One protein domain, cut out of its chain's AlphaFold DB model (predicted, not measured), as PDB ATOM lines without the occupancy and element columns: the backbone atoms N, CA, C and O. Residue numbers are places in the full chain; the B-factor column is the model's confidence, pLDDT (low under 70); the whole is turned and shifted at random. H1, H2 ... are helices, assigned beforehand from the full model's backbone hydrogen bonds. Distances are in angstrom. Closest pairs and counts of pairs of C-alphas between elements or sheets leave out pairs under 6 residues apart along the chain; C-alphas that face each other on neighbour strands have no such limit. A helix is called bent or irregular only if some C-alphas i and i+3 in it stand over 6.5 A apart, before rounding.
ATOM      1  N   LEU A  85     161.202 177.307 159.829       85.38
ATOM      2  CA  LEU A  85     159.770 177.541 160.035       85.38
ATOM      3  C   LEU A  85     159.233 176.977 161.357       85.38
ATOM      4  O   LEU A  85     158.494 177.664 162.064       85.38
ATOM      5  N   GLU A  86     159.606 175.747 161.715       88.38
ATOM      6  CA  GLU A  86     159.166 175.134 162.973       88.38
ATOM      7  C   GLU A  86     159.725 175.911 164.166       88.38
ATOM      8  O   GLU A  86     158.991 176.243 165.102       88.38
ATOM      9  N   SER A  87     161.011 176.262 164.106       88.31
ATOM     10  CA  SER A  87     161.662 176.974 165.197       88.31
ATOM     11  C   SER A  87     161.136 178.393 165.349       88.31
ATOM     12  O   SER A  87     160.834 178.796 166.470       88.31
ATOM     13  N   LEU A  88     160.874 179.101 164.247       89.62
ATOM     14  CA  LEU A  88     160.174 180.385 164.284       89.62
ATOM     15  C   LEU A  88     158.776 180.260 164.905       89.62
ATOM     16  O   LEU A  88     158.403 181.081 165.741       89.62
ATOM     17  N   THR A  89     158.016 179.224 164.542       93.81
ATOM     18  CA  THR A  89     156.664 178.999 165.081       93.81
ATOM     19  C   THR A  89     156.709 178.757 166.589       93.81
ATOM     20  O   THR A  89     155.937 179.360 167.332       93.81
ATOM     21  N   LYS A  90     157.650 177.932 167.062       93.81
ATOM     22  CA  LYS A  90     157.867 177.674 168.493       93.81
ATOM     23  C   LYS A  90     158.350 178.920 169.245       93.81
ATOM     24  O   LYS A  90     157.889 179.143 170.360       93.81
ATOM     25  N   ILE A  91     159.205 179.755 168.642       93.62
ATOM     26  CA  ILE A  91     159.627 181.044 169.222       93.62
ATOM     27  C   ILE A  91     158.424 181.981 169.364       93.62
ATOM     28  O   ILE A  91     158.210 182.536 170.437       93.62
ATOM     29  N   LEU A  92     157.616 182.149 168.313       95.75
ATOM     30  CA  LEU A  92     156.433 183.013 168.359       95.75
ATOM     31  C   LEU A  92     155.421 182.524 169.397       95.75
ATOM     32  O   LEU A  92     154.991 183.294 170.254       95.75
ATOM     33  N   ALA A  93     155.079 181.236 169.352       96.94
ATOM     34  CA  ALA A  93     154.143 180.635 170.289       96.94
ATOM     35  C   ALA A  93     154.620 180.765 171.735       96.94
ATOM     36  O   ALA A  93     153.849 181.165 172.600       96.94
ATOM     37  N   GLY A  94     155.883 180.423 171.983       95.19
ATOM     38  CA  GLY A  94     156.433 180.276 173.322       95.19
ATOM     39  C   GLY A  94     156.868 181.600 173.916       95.19
ATOM     40  O   GLY A  94     156.361 182.005 174.952       95.19
ATOM     41  N   GLN A  95     157.764 182.306 173.231       94.56
ATOM     42  CA  GLN A  95     158.326 183.554 173.734       94.56
ATOM     43  C   GLN A  95     157.326 184.701 173.601       94.56
ATOM     44  O   GLN A  95     157.009 185.362 174.579       94.56
ATOM     45  N   VAL A  96     156.806 184.948 172.395       95.94
ATOM     46  CA  VAL A  96     156.055 186.185 172.122       95.94
ATOM     47  C   VAL A  96     154.630 186.138 172.669       95.94
ATOM     48  O   VAL A  96     154.167 187.130 173.227       95.94
ATOM     49  N   PHE A  97     153.928 185.016 172.503       97.00
ATOM     50  CA  PHE A  97     152.511 184.918 172.868       97.00
ATOM     51  C   PHE A  97     152.297 184.296 174.246       97.00
ATOM     52  O   PHE A  97     151.717 184.939 175.116       97.00
ATOM     53  N   LEU A  98     152.766 183.066 174.465       96.12
ATOM     54  CA  LEU A  98     152.559 182.360 175.728       96.12
ATOM     55  C   LEU A  98     153.349 183.013 176.869       96.12
ATOM     56  O   LEU A  98     152.775 183.308 177.912       96.12
ATOM     57  N   GLY A  99     154.628 183.321 176.652       94.06
ATOM     58  CA  GLY A  99     155.501 183.959 177.639       94.06
ATOM     59  C   GLY A  99     155.024 185.347 178.071       94.06
ATOM     60  O   GLY A  99     155.184 185.709 179.233       94.06
ATOM     61  N   ALA A 100     154.352 186.094 177.186       95.25
ATOM     62  CA  ALA A 100     153.714 187.366 177.542       95.25
ATOM     63  C   ALA A 100     152.561 187.211 178.548       95.25
ATOM     64  O   ALA A 100     152.195 188.179 179.213       95.25
ATOM     65  N   LEU A 101     151.958 186.022 178.618       95.69
ATOM     66  CA  LEU A 101     150.790 185.729 179.440       95.69
ATOM     67  C   LEU A 101     151.184 184.984 180.716       95.69
ATOM     68  O   LEU A 101     150.924 185.451 181.812       95.69
ATOM     69  N   VAL A 102     151.851 183.840 180.605       94.62
ATOM     70  CA  VAL A 102     152.142 182.979 181.769       94.62
ATOM     71  C   VAL A 102     153.551 183.166 182.329       94.62
ATOM     72  O   VAL A 102     153.955 182.441 183.237       94.62
ATOM     73  N   GLY A 103     154.294 184.138 181.803       92.31
ATOM     74  CA  GLY A 103     155.659 184.412 182.221       92.31
ATOM     75  C   GLY A 103     156.659 183.338 181.784       92.31
ATOM     76  O   GLY A 103     156.353 182.415 181.026       92.31
ATOM     77  N   LYS A 104     157.891 183.481 182.268       91.50
ATOM     78  CA  LYS A 104     159.013 182.576 182.018       91.50
ATOM     79  C   LYS A 104     158.764 181.201 182.635       91.50
ATOM     80  O   LYS A 104     158.974 180.201 181.951       91.50
ATOM     81  N   THR A 105     158.367 181.145 183.907       91.94
ATOM     82  CA  THR A 105     158.224 179.865 184.623       91.94
ATOM     83  C   THR A 105     157.043 179.072 184.076       91.94
ATOM     84  O   THR A 105     157.212 177.909 183.717       91.94
ATOM     85  N   GLY A 106     155.891 179.720 183.867       92.31
ATOM     86  CA  GLY A 106     154.734 179.066 183.251       92.31
ATOM     87  C   GLY A 106     155.010 178.607 181.817       92.31
ATOM     88  O   GLY A 106     154.603 177.515 181.424       92.31
ATOM     89  N   TYR A 107     155.768 179.387 181.034       93.38
ATOM     90  CA  TYR A 107     156.211 178.934 179.716       93.38
ATOM     91  C   TYR A 107     157.118 177.700 179.823       93.38
ATOM     92  O   TYR A 107     156.910 176.735 179.091       93.38
ATOM     93  N   ALA A 108     158.091 177.695 180.737       92.81
ATOM     94  CA  ALA A 108     158.995 176.562 180.919       92.81
ATOM     95  C   ALA A 108     158.254 175.269 181.291       92.81
ATOM     96  O   ALA A 108     158.533 174.221 180.709       92.81
ATOM     97  N   GLU A 109     157.267 175.351 182.185       93.00
ATOM     98  CA  GLU A 109     156.420 174.213 182.553       93.00
ATOM     99  C   GLU A 109     155.648 173.675 181.344       93.00
ATOM    100  O   GLU A 109     155.752 172.489 181.020       93.00
ATOM    101  N   VAL A 110     154.948 174.546 180.605       92.94
ATOM    102  CA  VAL A 110     154.203 174.138 179.405       92.94
ATOM    103  C   VAL A 110     155.142 173.551 178.354       92.94
ATOM    104  O   VAL A 110     154.830 172.499 177.802       92.94
ATOM    105  N   ALA A 111     156.295 174.176 178.107       91.94
ATOM    106  CA  ALA A 111     157.282 173.732 177.123       91.94
ATOM    107  C   ALA A 111     157.900 172.368 177.461       91.94
ATOM    108  O   ALA A 111     158.249 171.619 176.550       91.94
ATOM    109  N   SER A 112     158.022 172.042 178.752       91.81
ATOM    110  CA  SER A 112     158.497 170.734 179.223       91.81
ATOM    111  C   SER A 112     157.432 169.632 179.145       91.81
ATOM    112  O   SER A 112     157.758 168.446 179.183       91.81
ATOM    113  N   SER A 113     156.156 170.005 179.014       92.81
ATOM    114  CA  SER A 113     155.040 169.064 178.951       92.81
ATOM    115  C   SER A 113     154.827 168.496 177.543       92.81
ATOM    116  O   SER A 113     155.099 169.142 176.529       92.81
ATOM    117  N   TYR A 114     154.220 167.308 177.463       91.12
ATOM    118  CA  TYR A 114     153.814 166.705 176.186       91.12
ATOM    119  C   TYR A 114     152.805 167.569 175.406       91.12
ATOM    120  O   TYR A 114     152.720 167.472 174.181       91.12
ATOM    121  N   LEU A 115     152.066 168.441 176.105       90.50
ATOM    122  CA  LEU A 115     151.089 169.346 175.507       90.50
ATOM    123  C   LEU A 115     151.750 170.381 174.596       90.50
ATOM    124  O   LEU A 115     151.104 170.852 173.662       90.50
ATOM    125  N   TRP A 116     153.030 170.712 174.807       93.69
ATOM    126  CA  TRP A 116     153.714 171.720 174.000       93.69
ATOM    127  C   TRP A 116     153.653 171.410 172.507       93.69
ATOM    128  O   TRP A 116     153.295 172.284 171.722       93.69
ATOM    129  N   ASN A 117     153.910 170.153 172.131       91.12
ATOM    130  CA  ASN A 117     153.900 169.702 170.738       91.12
ATOM    131  C   ASN A 117     152.510 169.789 170.083       91.12
ATOM    132  O   ASN A 117     152.421 169.860 168.862       91.12
ATOM    133  N   LEU A 118     151.438 169.820 170.878       92.25
ATOM    134  CA  LEU A 118     150.066 169.995 170.398       92.25
ATOM    135  C   LEU A 118     149.652 171.474 170.367       92.25
ATOM    136  O   LEU A 118     148.871 171.882 169.511       92.25
ATOM    137  N   LEU A 119     150.165 172.280 171.301       94.62
ATOM    138  CA  LEU A 119     149.693 173.642 171.545       94.62
ATOM    139  C   LEU A 119     150.493 174.728 170.819       94.62
ATOM    140  O   LEU A 119     149.937 175.792 170.547       94.62
ATOM    141  N   PHE A 120     151.766 174.502 170.476       95.31
ATOM    142  CA  PHE A 120     152.597 175.572 169.906       95.31
ATOM    143  C   PHE A 120     152.007 176.136 168.601       95.31
ATOM    144  O   PHE A 120     151.936 177.350 168.418       95.31
ATOM    145  N   LEU A 121     151.521 175.268 167.709       96.56
ATOM    146  CA  LEU A 121     150.959 175.678 166.426       96.56
ATOM    147  C   LEU A 121     149.654 176.486 166.577       96.56
ATOM    148  O   LEU A 121     149.600 177.598 166.043       96.56
ATOM    149  N   PRO A 122     148.616 176.018 167.305       97.31
ATOM    150  CA  PRO A 122     147.401 176.810 167.486       97.31
ATOM    151  C   PRO A 122     147.653 178.124 168.237       97.31
ATOM    152  O   PRO A 122     147.035 179.130 167.889       97.31
ATOM    153  N   ILE A 123     148.588 178.166 169.198       97.56
ATOM    154  CA  ILE A 123     148.972 179.415 169.880       97.56
ATOM    155  C   ILE A 123     149.597 180.404 168.888       97.56
ATOM    156  O   ILE A 123     149.195 181.569 168.855       97.56
ATOM    157  N   ALA A 124     150.543 179.953 168.055       97.62
ATOM    158  CA  ALA A 124     151.155 180.803 167.034       97.62
ATOM    159  C   ALA A 124     150.112 181.353 166.055       97.62
ATOM    160  O   ALA A 124     150.089 182.556 165.795       97.62
ATOM    161  N   ILE A 125     149.221 180.495 165.551       97.94
ATOM    162  CA  ILE A 125     148.160 180.893 164.620       97.94
ATOM    163  C   ILE A 125     147.235 181.923 165.274       97.94
ATOM    164  O   ILE A 125     146.986 182.973 164.685       97.94
ATOM    165  N   ALA A 126     146.759 181.670 166.496       97.62
ATOM    166  CA  ALA A 126     145.867 182.588 167.200       97.62
ATOM    167  C   ALA A 126     146.521 183.958 167.447       97.62
ATOM    168  O   ALA A 126     145.900 184.992 167.192       97.62
ATOM    169  N   GLY A 127     147.782 183.977 167.890       97.69
ATOM    170  CA  GLY A 127     148.533 185.213 168.111       97.69
ATOM    171  C   GLY A 127     148.766 186.003 166.821       97.69
ATOM    172  O   GLY A 127     148.509 187.207 166.779       97.69
ATOM    173  N   ILE A 128     149.164 185.328 165.736       98.12
ATOM    174  CA  ILE A 128     149.341 185.954 164.418       98.12
ATOM    175  C   ILE A 128     148.012 186.515 163.904       98.12
ATOM    176  O   ILE A 128     147.969 187.662 163.468       98.12
ATOM    177  N   LEU A 129     146.917 185.755 163.989       97.94
ATOM    178  CA  LEU A 129     145.595 186.221 163.561       97.94
ATOM    179  C   LEU A 129     145.141 187.448 164.358       97.94
ATOM    180  O   LEU A 129     144.603 188.383 163.762       97.94
ATOM    181  N   ALA A 130     145.396 187.491 165.668       97.69
ATOM    182  CA  ALA A 130     145.092 188.653 166.497       97.69
ATOM    183  C   ALA A 130     145.882 189.897 166.051       97.69
ATOM    184  O   ALA A 130     145.292 190.966 165.865       97.69
ATOM    185  N   LEU A 131     147.192 189.757 165.816       98.12
ATOM    186  CA  LEU A 131     148.043 190.845 165.325       98.12
ATOM    187  C   LEU A 131     147.632 191.310 163.923       98.12
ATOM    188  O   LEU A 131     147.503 192.511 163.691       98.12
ATOM    189  N   CYS A 132     147.369 190.383 162.999       98.06
ATOM    190  CA  CYS A 132     146.874 190.693 161.659       98.06
ATOM    191  C   CYS A 132     145.545 191.448 161.729       98.06
ATOM    192  O   CYS A 132     145.392 192.498 161.108       98.06
ATOM    193  N   TYR A 133     144.597 190.968 162.534       97.44
ATOM    194  CA  TYR A 133     143.314 191.636 162.725       97.44
ATOM    195  C   TYR A 133     143.493 193.072 163.243       97.44
ATOM    196  O   TYR A 133     142.884 194.006 162.709       97.44
ATOM    197  N   ALA A 134     144.387 193.281 164.214       97.19
ATOM    198  CA  ALA A 134     144.727 194.611 164.705       97.19
ATOM    199  C   ALA A 134     145.403 195.485 163.635       97.19
ATOM    200  O   ALA A 134     145.031 196.647 163.487       97.19
ATOM    201  N   LEU A 135     146.314 194.950 162.819       97.25
ATOM    202  CA  LEU A 135     146.936 195.703 161.721       97.25
ATOM    203  C   LEU A 135     145.903 196.281 160.740       97.25
ATOM    204  O   LEU A 135     146.087 197.394 160.243       97.25
ATOM    205  N   PHE A 136     144.788 195.583 160.510       96.25
ATOM    206  CA  PHE A 136     143.726 196.064 159.624       96.25
ATOM    207  C   PHE A 136     142.694 196.965 160.315       96.25
ATOM    208  O   PHE A 136     142.198 197.913 159.701       96.25
ATOM    209  N   LYS A 137     142.335 196.680 161.573       95.69
ATOM    210  CA  LYS A 137     141.167 197.294 162.235       95.69
ATOM    211  C   LYS A 137     141.501 198.239 163.392       95.69
ATOM    212  O   LYS A 137     140.689 199.110 163.696       95.69
ATOM    213  N   ALA A 138     142.673 198.127 164.010       95.19
ATOM    214  CA  ALA A 138     143.056 198.944 165.162       95.19
ATOM    215  C   ALA A 138     143.330 200.414 164.792       95.19
ATOM    216  O   ALA A 138     143.515 200.728 163.614       95.19
ATOM    217  N   PRO A 139     143.398 201.344 165.761       94.81
ATOM    218  CA  PRO A 139     143.929 202.689 165.526       94.81
ATOM    219  C   PRO A 139     145.388 202.667 165.041       94.81
ATOM    220  O   PRO A 139     146.137 201.731 165.324       94.81
ATOM    221  N   LEU A 140     145.793 203.725 164.330       92.88
ATOM    222  CA  LEU A 140     147.117 203.856 163.706       92.88
ATOM    223  C   LEU A 140     148.266 203.600 164.692       92.88
ATOM    224  O   LEU A 140     149.231 202.938 164.340       92.88
ATOM    225  N   GLU A 141     148.152 204.088 165.924       92.94
ATOM    226  CA  GLU A 141     149.158 203.926 166.973       92.94
ATOM    227  C   GLU A 141     149.467 202.458 167.270       92.94
ATOM    228  O   GLU A 141     150.634 202.080 167.324       92.94
ATOM    229  N   LEU A 142     148.432 201.622 167.404       96.00
ATOM    230  CA  LEU A 142     148.616 200.195 167.652       96.00
ATOM    231  C   LEU A 142     149.219 199.506 166.422       96.00
ATOM    232  O   LEU A 142     150.102 198.669 166.565       96.00
ATOM    233  N   ARG A 143     148.830 199.907 165.206       97.06
ATOM    234  CA  ARG A 143     149.450 199.373 163.979       97.06
ATOM    235  C   ARG A 143     150.944 199.690 163.927       97.06
ATOM    236  O   ARG A 143     151.742 198.803 163.651       97.06
ATOM    237  N   LEU A 144     151.323 200.935 164.227       94.88
ATOM    238  CA  LEU A 144     152.724 201.357 164.260       94.88
ATOM    239  C   LEU A 144     153.505 200.638 165.368       94.88
ATOM    240  O   LEU A 144     154.638 200.243 165.123       94.88
ATOM    241  N   LEU A 145     152.900 200.401 166.538       95.88
ATOM    242  CA  LEU A 145     153.506 199.599 167.608       95.88
ATOM    243  C   LEU A 145     153.752 198.147 167.167       95.88
ATOM    244  O   LEU A 145     154.827 197.609 167.418       95.88
ATOM    245  N   ILE A 146     152.788 197.525 166.480       97.50
ATOM    246  CA  ILE A 146     152.938 196.164 165.944       97.50
ATOM    247  C   ILE A 146     154.068 196.121 164.912       97.50
ATOM    248  O   ILE A 146     154.950 195.273 165.014       97.50
ATOM    249  N   ILE A 147     154.092 197.059 163.959       96.50
ATOM    250  CA  ILE A 147     155.158 197.139 162.949       96.50
ATOM    251  C   ILE A 147     156.518 197.362 163.622       96.50
ATOM    252  O   ILE A 147     157.489 196.692 163.277       96.50
ATOM    253  N   PHE A 148     156.592 198.247 164.618       94.31
ATOM    254  CA  PHE A 148     157.808 198.471 165.397       94.31
ATOM    255  C   PHE A 148     158.293 197.189 166.081       94.31
ATOM    256  O   PHE A 148     159.477 196.858 165.993       94.31
ATOM    257  N   GLY A 149     157.387 196.442 166.721       94.56
ATOM    258  CA  GLY A 149     157.688 195.156 167.345       94.56
ATOM    259  C   GLY A 149     158.202 194.122 166.343       94.56
ATOM    260  O   GLY A 149     159.217 193.484 166.610       94.56
ATOM    261  N   ILE A 150     157.565 194.008 165.171       93.75
ATOM    262  CA  ILE A 150     157.975 193.094 164.091       93.75
ATOM    263  C   ILE A 150     159.369 193.448 163.565       93.75
ATOM    264  O   ILE A 150     160.196 192.554 163.407       93.75
ATOM    265  N   LEU A 151     159.655 194.732 163.321       92.25
ATOM    266  CA  LEU A 151     160.966 195.173 162.834       92.25
ATOM    267  C   LEU A 151     162.072 194.850 163.846       92.25
ATOM    268  O   LEU A 151     163.073 194.233 163.483       92.25
ATOM    269  N   ASN A 152     161.867 195.189 165.123       89.19
ATOM    270  CA  ASN A 152     162.836 194.875 166.176       89.19
ATOM    271  C   ASN A 152     163.044 193.362 166.310       89.19
ATOM    272  O   ASN A 152     164.183 192.902 166.321       89.19
ATOM    273  N   PHE A 153     161.959 192.588 166.343       90.12
ATOM    274  CA  PHE A 153     162.022 191.131 166.430       90.12
ATOM    275  C   PHE A 153     162.754 190.511 165.234       90.12
ATOM    276  O   PHE A 153     163.650 189.692 165.419       90.12
ATOM    277  N   GLY A 154     162.446 190.955 164.012       88.44
ATOM    278  CA  GLY A 154     163.118 190.501 162.796       88.44
ATOM    279  C   GLY A 154     164.619 190.785 162.824       88.44
ATOM    280  O   GLY A 154     165.421 189.921 162.477       88.44
ATOM    281  N   THR A 155     165.025 191.959 163.317       83.44
ATOM    282  CA  THR A 155     166.455 192.265 163.464       83.44
ATOM    283  C   THR A 155     167.131 191.457 164.561       83.44
ATOM    284  O   THR A 155     168.273 191.049 164.380       83.44
ATOM    285  N   ALA A 156     166.435 191.144 165.654       82.25
ATOM    286  CA  ALA A 156     166.973 190.276 166.693       82.25
ATOM    287  C   ALA A 156     167.147 188.822 166.227       82.25
ATOM    288  O   ALA A 156     168.083 188.160 166.661       82.25
ATOM    289  N   LEU A 157     166.283 188.338 165.328       80.56
ATOM    290  CA  LEU A 157     166.440 187.027 164.691       80.56
ATOM    291  C   LEU A 157     167.563 187.003 163.645       80.56
ATOM    292  O   LEU A 157     168.183 185.959 163.444       80.56
ATOM    293  N   GLY A 158     167.794 188.129 162.958       73.88
ATOM    294  CA  GLY A 158     168.802 188.253 161.902       73.88
ATOM    295  C   GLY A 158     170.213 188.555 162.412       73.88
ATOM    296  O   GLY A 158     171.195 188.106 161.826       73.88
ATOM    297  N   VAL A 159     170.343 189.301 163.512       66.31
ATOM    298  CA  VAL A 159     171.639 189.581 164.134       66.31
ATOM    299  C   VAL A 159     171.969 188.441 165.090       66.31
ATOM    300  O   VAL A 159     171.260 188.219 166.065       66.31
ATOM    301  N   GLN A 160     173.099 187.765 164.859       60.81
ATOM    302  CA  GLN A 160     173.681 186.754 165.756       60.81
ATOM    303  C   GLN A 160     174.209 187.387 167.064       60.81
ATOM    304  O   GLN A 160     175.376 187.264 167.423       60.81
ATOM    305  N   ALA A 161     173.367 188.150 167.764       54.91
ATOM    306  CA  ALA A 161     173.696 188.850 169.003       54.91
ATOM    307  C   ALA A 161     173.726 187.908 170.217       54.91
ATOM    308  O   ALA A 161     174.037 188.334 171.329       54.91
ATOM    309  N   ILE A 162     173.355 186.642 170.021       56.97
ATOM    310  CA  ILE A 162     173.416 185.596 171.031       56.97
ATOM    311  C   ILE A 162     174.639 184.748 170.706       56.97
ATOM    312  O   ILE A 162     174.624 183.956 169.767       56.97
ATOM    313  N   ARG A 163     175.698 184.913 171.499       54.72
ATOM    314  CA  ARG A 163     176.755 183.909 171.582       54.72
ATOM    315  C   ARG A 163     176.191 182.777 172.433       54.72
ATOM    316  O   ARG A 163     176.162 182.890 173.655       54.72
ATOM    317  N   ALA A 164     175.648 181.746 171.793       52.28
ATOM    318  CA  ALA A 164     175.364 180.511 172.506       52.28
ATOM    319  C   ALA A 164     176.712 179.941 172.976       52.28
ATOM    320  O   ALA A 164     177.672 179.915 172.207       52.28
ATOM    321  N   ALA A 165     176.807 179.575 174.256       52.34
ATOM    322  CA  ALA A 165     177.976 178.867 174.778       52.34
ATOM    323  C   ALA A 165     178.097 177.460 174.155       52.34
ATOM    324  O   ALA A 165     179.198 176.932 174.047       52.34
ATOM    325  N   ASP A 166     176.972 176.918 173.680       54.31
ATOM    326  CA  ASP A 166     176.854 175.611 173.043       54.31
ATOM    327  C   ASP A 166     176.762 175.718 171.508       54.31
ATOM    328  O   ASP A 166     176.212 176.697 170.993       54.31
ATOM    329  N   PRO A 167     177.203 174.692 170.752       65.31
ATOM    330  CA  PRO A 167     177.166 174.642 169.283       65.31
ATOM    331  C   PRO A 167     175.749 174.431 168.706       65.31
ATOM    332  O   PRO A 167     175.576 173.815 167.655       65.31
ATOM    333  N   LEU A 168     174.711 174.905 169.394       69.38
ATOM    334  CA  LEU A 168     173.333 174.806 168.926       69.38
ATOM    335  C   LEU A 168     173.043 175.883 167.870       69.38
ATOM    336  O   LEU A 168     173.499 177.023 168.009       69.38
ATOM    337  N   PRO A 169     172.228 175.574 166.842       78.69
ATOM    338  CA  PRO A 169     171.692 176.595 165.952       78.69
ATOM    339  C   PRO A 169     170.981 177.696 166.751       78.69
ATOM    340  O   PRO A 169     170.277 177.421 167.725       78.69
ATOM    341  N   ILE A 170     171.127 178.957 166.340       79.06
ATOM    342  CA  ILE A 170     170.674 180.106 167.148       79.06
ATOM    343  C   ILE A 170     169.173 180.037 167.440       79.06
ATOM    344  O   ILE A 170     168.755 180.288 168.569       79.06
ATOM    345  N   TRP A 171     168.348 179.665 166.456       83.94
ATOM    346  CA  TRP A 171     166.900 179.597 166.661       83.94
ATOM    347  C   TRP A 171     166.497 178.431 167.568       83.94
ATOM    348  O   TRP A 171     165.489 178.526 168.262       83.94
ATOM    349  N   GLU A 172     167.307 177.370 167.637       84.31
ATOM    350  CA  GLU A 172     167.132 176.301 168.625       84.31
ATOM    351  C   GLU A 172     167.342 176.831 170.042       84.31
ATOM    352  O   GLU A 172     166.486 176.638 170.904       84.31
ATOM    353  N   ALA A 173     168.416 177.593 170.259       81.88
ATOM    354  CA  ALA A 173     168.677 178.233 171.544       81.88
ATOM    355  C   ALA A 173     167.597 179.270 171.906       81.88
ATOM    356  O   ALA A 173     167.143 179.337 173.046       81.88
ATOM    357  N   MET A 174     167.123 180.052 170.933       85.44
ATOM    358  CA  MET A 174     166.111 181.098 171.134       85.44
ATOM    359  C   MET A 174     164.724 180.566 171.520       85.44
ATOM    360  O   MET A 174     163.936 181.304 172.114       85.44
ATOM    361  N   LYS A 175     164.425 179.289 171.254       86.88
ATOM    362  CA  LYS A 175     163.219 178.630 171.780       86.88
ATOM    363  C   LYS A 175     163.263 178.426 173.293       86.88
ATOM    364  O   LYS A 175     162.218 178.211 173.890       86.88
ATOM    365  N   SER A 176     164.436 178.467 173.923       85.62
ATOM    366  CA  SER A 176     164.550 178.237 175.362       85.62
ATOM    367  C   SER A 176     163.926 179.390 176.164       85.62
ATOM    368  O   SER A 176     164.317 180.543 175.955       85.62
ATOM    369  N   PRO A 177     163.050 179.119 177.152       83.44
ATOM    370  CA  PRO A 177     162.429 180.132 178.016       83.44
ATOM    371  C   PRO A 177     163.413 181.055 178.754       83.44
ATOM    372  O   PRO A 177     163.020 182.064 179.328       83.44
ATOM    373  N   THR A 178     164.704 180.739 178.788       79.31
ATOM    374  CA  THR A 178     165.725 181.525 179.501       79.31
ATOM    375  C   THR A 178     166.559 182.420 178.584       79.31
ATOM    376  O   THR A 178     167.263 183.301 179.074       79.31
ATOM    377  N   ILE A 179     166.482 182.234 177.264       81.56
ATOM    378  CA  ILE A 179     167.430 182.819 176.315       81.56
ATOM    379  C   ILE A 179     166.774 183.947 175.525       81.56
ATOM    380  O   ILE A 179     165.705 183.789 174.947       81.56
ATOM    381  N   GLY A 180     167.455 185.093 175.449       78.56
ATOM    382  CA  GLY A 180     167.085 186.163 174.523       78.56
ATOM    383  C   GLY A 180     165.855 186.985 174.916       78.56
ATOM    384  O   GLY A 180     165.367 187.738 174.083       78.56
ATOM    385  N   GLN A 181     165.385 186.912 176.168       82.38
ATOM    386  CA  GLN A 181     164.137 187.558 176.615       82.38
ATOM    387  C   GLN A 181     163.999 189.042 176.231       82.38
ATOM    388  O   GLN A 181     162.945 189.491 175.785       82.38
ATOM    389  N   ARG A 182     165.100 189.800 176.295       84.88
ATOM    390  CA  ARG A 182     165.144 191.217 175.893       84.88
ATOM    391  C   ARG A 182     164.734 191.479 174.437       84.88
ATOM    392  O   ARG A 182     164.305 192.580 174.117       84.88
ATOM    393  N   TYR A 183     164.858 190.485 173.562       86.94
ATOM    394  CA  TYR A 183     164.518 190.598 172.145       86.94
ATOM    395  C   TYR A 183     163.025 190.387 171.866       86.94
ATOM    396  O   TYR A 183     162.528 190.822 170.829       86.94
ATOM    397  N   TYR A 184     162.303 189.751 172.790       91.25
ATOM    398  CA  TYR A 184     160.873 189.459 172.650       91.25
ATOM    399  C   TYR A 184     159.989 190.494 173.347       91.25
ATOM    400  O   TYR A 184     158.789 190.539 173.103       91.25
ATOM    401  N   PHE A 185     160.571 191.373 174.162       91.38
ATOM    402  CA  PHE A 185     159.822 192.353 174.942       91.38
ATOM    403  C   PHE A 185     158.895 193.236 174.087       91.38
ATOM    404  O   PHE A 185     157.704 193.348 174.362       91.38
ATOM    405  N   LEU A 186     159.403 193.833 173.005       92.88
ATOM    406  CA  LEU A 186     158.596 194.700 172.136       92.88
ATOM    407  C   LEU A 186     157.435 193.969 171.435       92.88
ATOM    408  O   LEU A 186     156.312 194.480 171.489       92.88
ATOM    409  N   PRO A 187     157.634 192.798 170.798       95.50
ATOM    410  CA  PRO A 187     156.510 192.061 170.226       95.50
ATOM    411  C   PRO A 187     155.541 191.525 171.297       95.50
ATOM    412  O   PRO A 187     154.339 191.522 171.037       95.50
ATOM    413  N   MET A 188     156.001 191.173 172.509       96.50
ATOM    414  CA  MET A 188     155.111 190.838 173.638       96.50
ATOM    415  C   MET A 188     154.213 192.029 174.005       96.50
ATOM    416  O   MET A 188     152.999 191.876 174.115       96.50
ATOM    417  N   ILE A 189     154.771 193.238 174.135       96.44
ATOM    418  CA  ILE A 189     153.989 194.450 174.430       96.44
ATOM    419  C   ILE A 189     152.990 194.753 173.309       96.44
ATOM    420  O   ILE A 189     151.833 195.078 173.589       96.44
ATOM    421  N   ALA A 190     153.391 194.619 172.042       97.62
ATOM    422  CA  ALA A 190     152.484 194.792 170.909       97.62
ATOM    423  C   ALA A 190     151.323 193.781 170.943       97.62
ATOM    424  O   ALA A 190     150.167 194.149 170.707       97.62
ATOM    425  N   PHE A 191     151.613 192.525 171.288       98.19
ATOM    426  CA  PHE A 191     150.611 191.481 171.472       98.19
ATOM    427  C   PHE A 191     149.668 191.784 172.644       98.19
ATOM    428  O   PHE A 191     148.457 191.833 172.445       98.19
ATOM    429  N   LEU A 192     150.185 192.093 173.835       97.69
ATOM    430  CA  LEU A 192     149.361 192.432 175.002       97.69
ATOM    431  C   LEU A 192     148.477 193.656 174.747       97.69
ATOM    432  O   LEU A 192     147.285 193.640 175.049       97.69
ATOM    433  N   THR A 193     149.026 194.693 174.111       97.81
ATOM    434  CA  THR A 193     148.254 195.882 173.720       97.81
ATOM    435  C   THR A 193     147.153 195.523 172.718       97.81
ATOM    436  O   THR A 193     146.051 196.075 172.777       97.81
ATOM    437  N   THR A 194     147.409 194.559 171.830       98.06
ATOM    438  CA  THR A 194     146.400 194.012 170.916       98.06
ATOM    439  C   THR A 194     145.280 193.297 171.668       98.06
ATOM    440  O   THR A 194     144.111 193.554 171.381       98.06
ATOM    441  N   ILE A 195     145.599 192.471 172.669       97.88
ATOM    442  CA  ILE A 195     144.591 191.813 173.516       97.88
ATOM    443  C   ILE A 195     143.742 192.850 174.265       97.88
ATOM    444  O   ILE A 195     142.514 192.774 174.236       97.88
ATOM    445  N   VAL A 196     144.364 193.874 174.853       97.25
ATOM    446  CA  VAL A 196     143.644 194.975 175.518       97.25
ATOM    447  C   VAL A 196     142.724 195.706 174.538       97.25
ATOM    448  O   VAL A 196     141.563 195.976 174.848       97.25
ATOM    449  N   TRP A 197     143.195 195.999 173.323       97.62
ATOM    450  CA  TRP A 197     142.359 196.626 172.299       97.62
ATOM    451  C   TRP A 197     141.185 195.728 171.880       97.62
ATOM    452  O   TRP A 197     140.070 196.232 171.715       97.62
ATOM    453  N   LEU A 198     141.379 194.409 171.784       97.25
ATOM    454  CA  LEU A 198     140.309 193.451 171.482       97.25
ATOM    455  C   LEU A 198     139.181 193.458 172.525       97.25
ATOM    456  O   LEU A 198     138.037 193.177 172.172       97.25
ATOM    457  N   MET A 199     139.449 193.861 173.771       96.00
ATOM    458  CA  MET A 199     138.423 194.021 174.815       96.00
ATOM    459  C   MET A 199     137.503 195.237 174.599       96.00
ATOM    460  O   MET A 199     136.427 195.312 175.207       96.00
ATOM    461  N   SER A 200     137.892 196.177 173.729       94.06
ATOM    462  CA  SER A 200     137.117 197.376 173.397       94.06
ATOM    463  C   SER A 200     135.700 197.040 172.934       94.06
ATOM    464  O   SER A 200     135.477 196.082 172.195       94.06
ATOM    465  N   ARG A 201     134.730 197.895 173.292       90.44
ATOM    466  CA  ARG A 201     133.316 197.762 172.890       90.44
ATOM    467  C   ARG A 201     133.098 197.769 171.373       90.44
ATOM    468  O   ARG A 201     132.040 197.346 170.929       90.44
ATOM    469  N   GLN A 202     134.076 198.245 170.602       90.94
ATOM    470  CA  GLN A 202     134.036 198.250 169.136       90.94
ATOM    471  C   GLN A 202     134.157 196.842 168.532       90.94
ATOM    472  O   GLN A 202     133.802 196.650 167.373       90.94
ATOM    473  N   ASN A 203     134.642 195.865 169.305       93.62
ATOM    474  CA  ASN A 203     134.837 194.493 168.852       93.62
ATOM    475  C   ASN A 203     133.662 193.576 169.255       93.62
ATOM    476  O   ASN A 203     133.009 193.809 170.282       93.62
ATOM    477  N   PRO A 204     133.400 192.496 168.490       94.88
ATOM    478  CA  PRO A 204     132.394 191.485 168.810       94.88
ATOM    479  C   PRO A 204     132.499 190.930 170.237       94.88
ATOM    480  O   PRO A 204     133.592 190.713 170.761       94.88
ATOM    481  N   ARG A 205     131.351 190.620 170.859       95.31
ATOM    482  CA  ARG A 205     131.277 190.129 172.252       95.31
ATOM    483  C   ARG A 205     132.121 188.873 172.493       95.31
ATOM    484  O   ARG A 205     132.744 188.768 173.544       95.31
ATOM    485  N   GLN A 206     132.156 187.953 171.529       96.06
ATOM    486  CA  GLN A 206     132.952 186.725 171.615       96.06
ATOM    487  C   GLN A 206     134.453 187.031 171.669       96.06
ATOM    488  O   GLN A 206     135.133 186.562 172.574       96.06
ATOM    489  N   LEU A 207     134.952 187.891 170.771       94.88
ATOM    490  CA  LEU A 207     136.358 188.313 170.767       94.88
ATOM    491  C   LEU A 207     136.739 189.019 172.067       94.88
ATOM    492  O   LEU A 207     137.799 188.753 172.621       94.88
ATOM    493  N   ARG A 208     135.850 189.866 172.591       96.62
ATOM    494  CA  ARG A 208     136.061 190.534 173.878       96.62
ATOM    495  C   ARG A 208     136.158 189.545 175.035       96.62
ATOM    496  O   ARG A 208     137.013 189.720 175.896       96.62
ATOM    497  N   LEU A 209     135.288 188.532 175.069       96.81
ATOM    498  CA  LEU A 209     135.312 187.502 176.107       96.81
ATOM    499  C   LEU A 209     136.615 186.704 176.045       96.81
ATOM    500  O   LEU A 209     137.296 186.592 177.060       96.81
ATOM    501  N   VAL A 210     136.989 186.227 174.853       96.69
ATOM    502  CA  VAL A 210     138.252 185.508 174.636       96.69
ATOM    503  C   VAL A 210     139.432 186.375 175.063       96.69
ATOM    504  O   VAL A 210     140.218 185.941 175.891       96.69
ATOM    505  N   ALA A 211     139.510 187.627 174.606       96.88
ATOM    506  CA  ALA A 211     140.577 188.549 174.989       96.88
ATOM    507  C   ALA A 211     140.633 188.802 176.503       96.88
ATOM    508  O   ALA A 211     141.718 188.887 177.066       96.88
ATOM    509  N   THR A 212     139.478 188.877 177.174       96.94
ATOM    510  CA  THR A 212     139.411 189.049 178.634       96.94
ATOM    511  C   THR A 212     139.958 187.821 179.359       96.94
ATOM    512  O   THR A 212     140.758 187.974 180.275       96.94
ATOM    513  N   ILE A 213     139.573 186.610 178.938       96.62
ATOM    514  CA  ILE A 213     140.080 185.355 179.514       96.62
ATOM    515  C   ILE A 213     141.585 185.226 179.257       96.62
ATOM    516  O   ILE A 213     142.348 184.946 180.178       96.62
ATOM    517  N   THR A 214     142.024 185.494 178.024       96.06
ATOM    518  CA  THR A 214     143.441 185.496 177.653       96.06
ATOM    519  C   THR A 214     144.221 186.477 178.521       96.06
ATOM    520  O   THR A 214     145.226 186.093 179.106       96.06
ATOM    521  N   LEU A 215     143.752 187.717 178.688       96.25
ATOM    522  CA  LEU A 215     144.432 188.701 179.531       96.25
ATOM    523  C   LEU A 215     144.399 188.326 181.019       96.25
ATOM    524  O   LEU A 215     145.355 188.602 181.731       96.25
ATOM    525  N   ALA A 216     143.343 187.672 181.504       96.38
ATOM    526  CA  ALA A 216     143.269 187.223 182.894       96.38
ATOM    527  C   ALA A 216     144.341 186.171 183.230       96.38
ATOM    528  O   ALA A 216     144.806 186.124 184.368       96.38
ATOM    529  N   SER A 217     144.799 185.382 182.247       94.75
ATOM    530  CA  SER A 217     145.911 184.438 182.447       94.75
ATOM    531  C   SER A 217     147.233 185.117 182.827       94.75
ATOM    532  O   SER A 217     148.092 184.477 183.425       94.75
ATOM    533  N   LEU A 218     147.357 186.430 182.596       94.81
ATOM    534  CA  LEU A 218     148.504 187.243 183.012       94.81
ATOM    535  C   LEU A 218     148.701 187.248 184.534       94.81
ATOM    536  O   LEU A 218     149.828 187.324 185.019       94.81
ATOM    537  N   LEU A 219     147.620 187.064 185.299       95.44
ATOM    538  CA  LEU A 219     147.697 186.902 186.751       95.44
ATOM    539  C   LEU A 219     148.498 185.656 187.148       95.44
ATOM    540  O   LEU A 219     149.223 185.704 188.136       95.44
ATOM    541  N   ILE A 220     148.429 184.579 186.357       93.38
ATOM    542  CA  ILE A 220     149.218 183.363 186.589       93.38
ATOM    543  C   ILE A 220     150.704 183.696 186.448       93.38
ATOM    544  O   ILE A 220     151.473 183.447 187.375       93.38
ATOM    545  N   GLY A 221     151.101 184.336 185.343       90.56
ATOM    546  CA  GLY A 221     152.497 184.717 185.118       90.56
ATOM    547  C   GLY A 221     153.042 185.646 186.199       90.56
ATOM    548  O   GLY A 221     154.129 185.407 186.720       90.56
ATOM    549  N   ILE A 222     152.254 186.644 186.616       93.00
ATOM    550  CA  ILE A 222     152.623 187.543 187.719       93.00
ATOM    551  C   ILE A 222     152.863 186.751 189.005       93.00
ATOM    552  O   ILE A 222     153.832 187.034 189.699       93.00
ATOM    553  N   THR A 223     152.018 185.767 189.330       93.94
ATOM    554  CA  THR A 223     152.194 184.966 190.553       93.94
ATOM    555  C   THR A 223     153.392 184.023 190.492       93.94
ATOM    556  O   THR A 223     154.098 183.898 191.490       93.94
ATOM    557  N   LEU A 224     153.645 183.393 189.340       92.00
ATOM    558  CA  LEU A 224     154.745 182.442 189.171       92.00
ATOM    559  C   LEU A 224     156.110 183.138 189.176       92.00
ATOM    560  O   LEU A 224     157.048 182.654 189.802       92.00
ATOM    561  N   ASP A 225     156.206 184.293 188.519       91.56
ATOM    562  CA  ASP A 225     157.463 185.026 188.337       91.56
ATOM    563  C   ASP A 225     157.567 186.277 189.228       91.56
ATOM    564  O   ASP A 225     158.405 187.147 188.988       91.56
ATOM    565  N   TRP A 226     156.744 186.379 190.282       92.56
ATOM    566  CA  TRP A 226     156.728 187.542 191.183       92.56
ATOM    567  C   TRP A 226     158.090 187.820 191.827       92.56
ATOM    568  O   TRP A 226     158.438 188.964 192.120       92.56
TER     569      TRP A 226
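This is residues 85 to 226 of the 272 residues of an uncharacterized protein of Symploca sp. SIO2E6 (UniProt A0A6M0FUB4). Crossed helices are gathered round H1a, the first arm of the bent helix H1, with H2 crossing it and H5 packing on its residues 95 to 100. H3 folds back from H2 and lies side by side with H5, H6 folds back on the last part of H5, and H7 packs on both arms of H1. The printed part has 142 residues with seven named helices, H1 to H7 in that order, and no named strand; the class is all helix. It is compact, with a radius of gyration of the C-alphas of 15.0 A, yet elongated, spanning 49 by 30 by 28 A.

H1, residues 85 to 112, was assigned as one helix by its hydrogen bonds but is bent: C-alphas 101 and 104 are 9.2 A apart. Its arms H1a, residues 85 to 101, and H1b, residues 104 to 112, stand at a steep tilt of 43 degrees, opposite ways. H2, residues 116 to 137, touches H1a about perpendicular, at 76 degrees; their closest C-alphas, Ala 93 and Ala 124, are 4.4 A apart. H5, residues 181 to 198, touches H1a at a steep tilt of 66 degrees, the same way, closest at the C-alphas of Val 96 and Met 188, 5.0 A. H3, residues 140 to 158, touches H5 at a shallow tilt of 25 degrees, opposite ways, closest at the C-alphas of Gly 149 and Pro 187, 4.4 A. H2 and H3 form a helical hairpin, with the C-alphas of Leu 135 and Arg 143 closest, 5.0 A. H6, residues 205 to 216, forms another with H5, closest at the C-alphas of Ile 195 and Ala 211, 5.4 A. H7, residues 218 to 224, touches H1b about perpendicular, at 88 degrees, with the C-alphas of Thr 105 and Leu 224 closest, 6.3 A. H4, residues 170 to 174, touches H1a, with the C-alphas of Ser 87 and Trp 171 closest, 6.0 A. H1a and H3 are apart. Every O i to N i+4 pair is within hydrogen-bond range in H1b, H3, H4, H6 and H7, against 8 of 13 in H1a, 16 of 18 in H2 and 12 of 14 in H5.

H1a begins at C-alpha 85 (159.770, 177.541, 160.035) and is 22.9 A long. H2 is 30.8 A long and only just irregular, with C-alphas 118 and 121 7.0 A apart. H3 is 26.8 A long. H5, 25.1 A, is irregular, with C-alphas 183 and 186 7.2 A apart, and has a kink of 30 degrees near residue 188. H7 ends at C-alpha 224 (154.745, 182.442, 189.171).

The C-alphas farthest apart, Pro 167 and Arg 201, are 49.7 A apart. The printed part has no cut. The link from H3 to H4, 11 residues, is long. Residues 159 to 168 have pLDDT under 70; the mean of the printed part is 90.4.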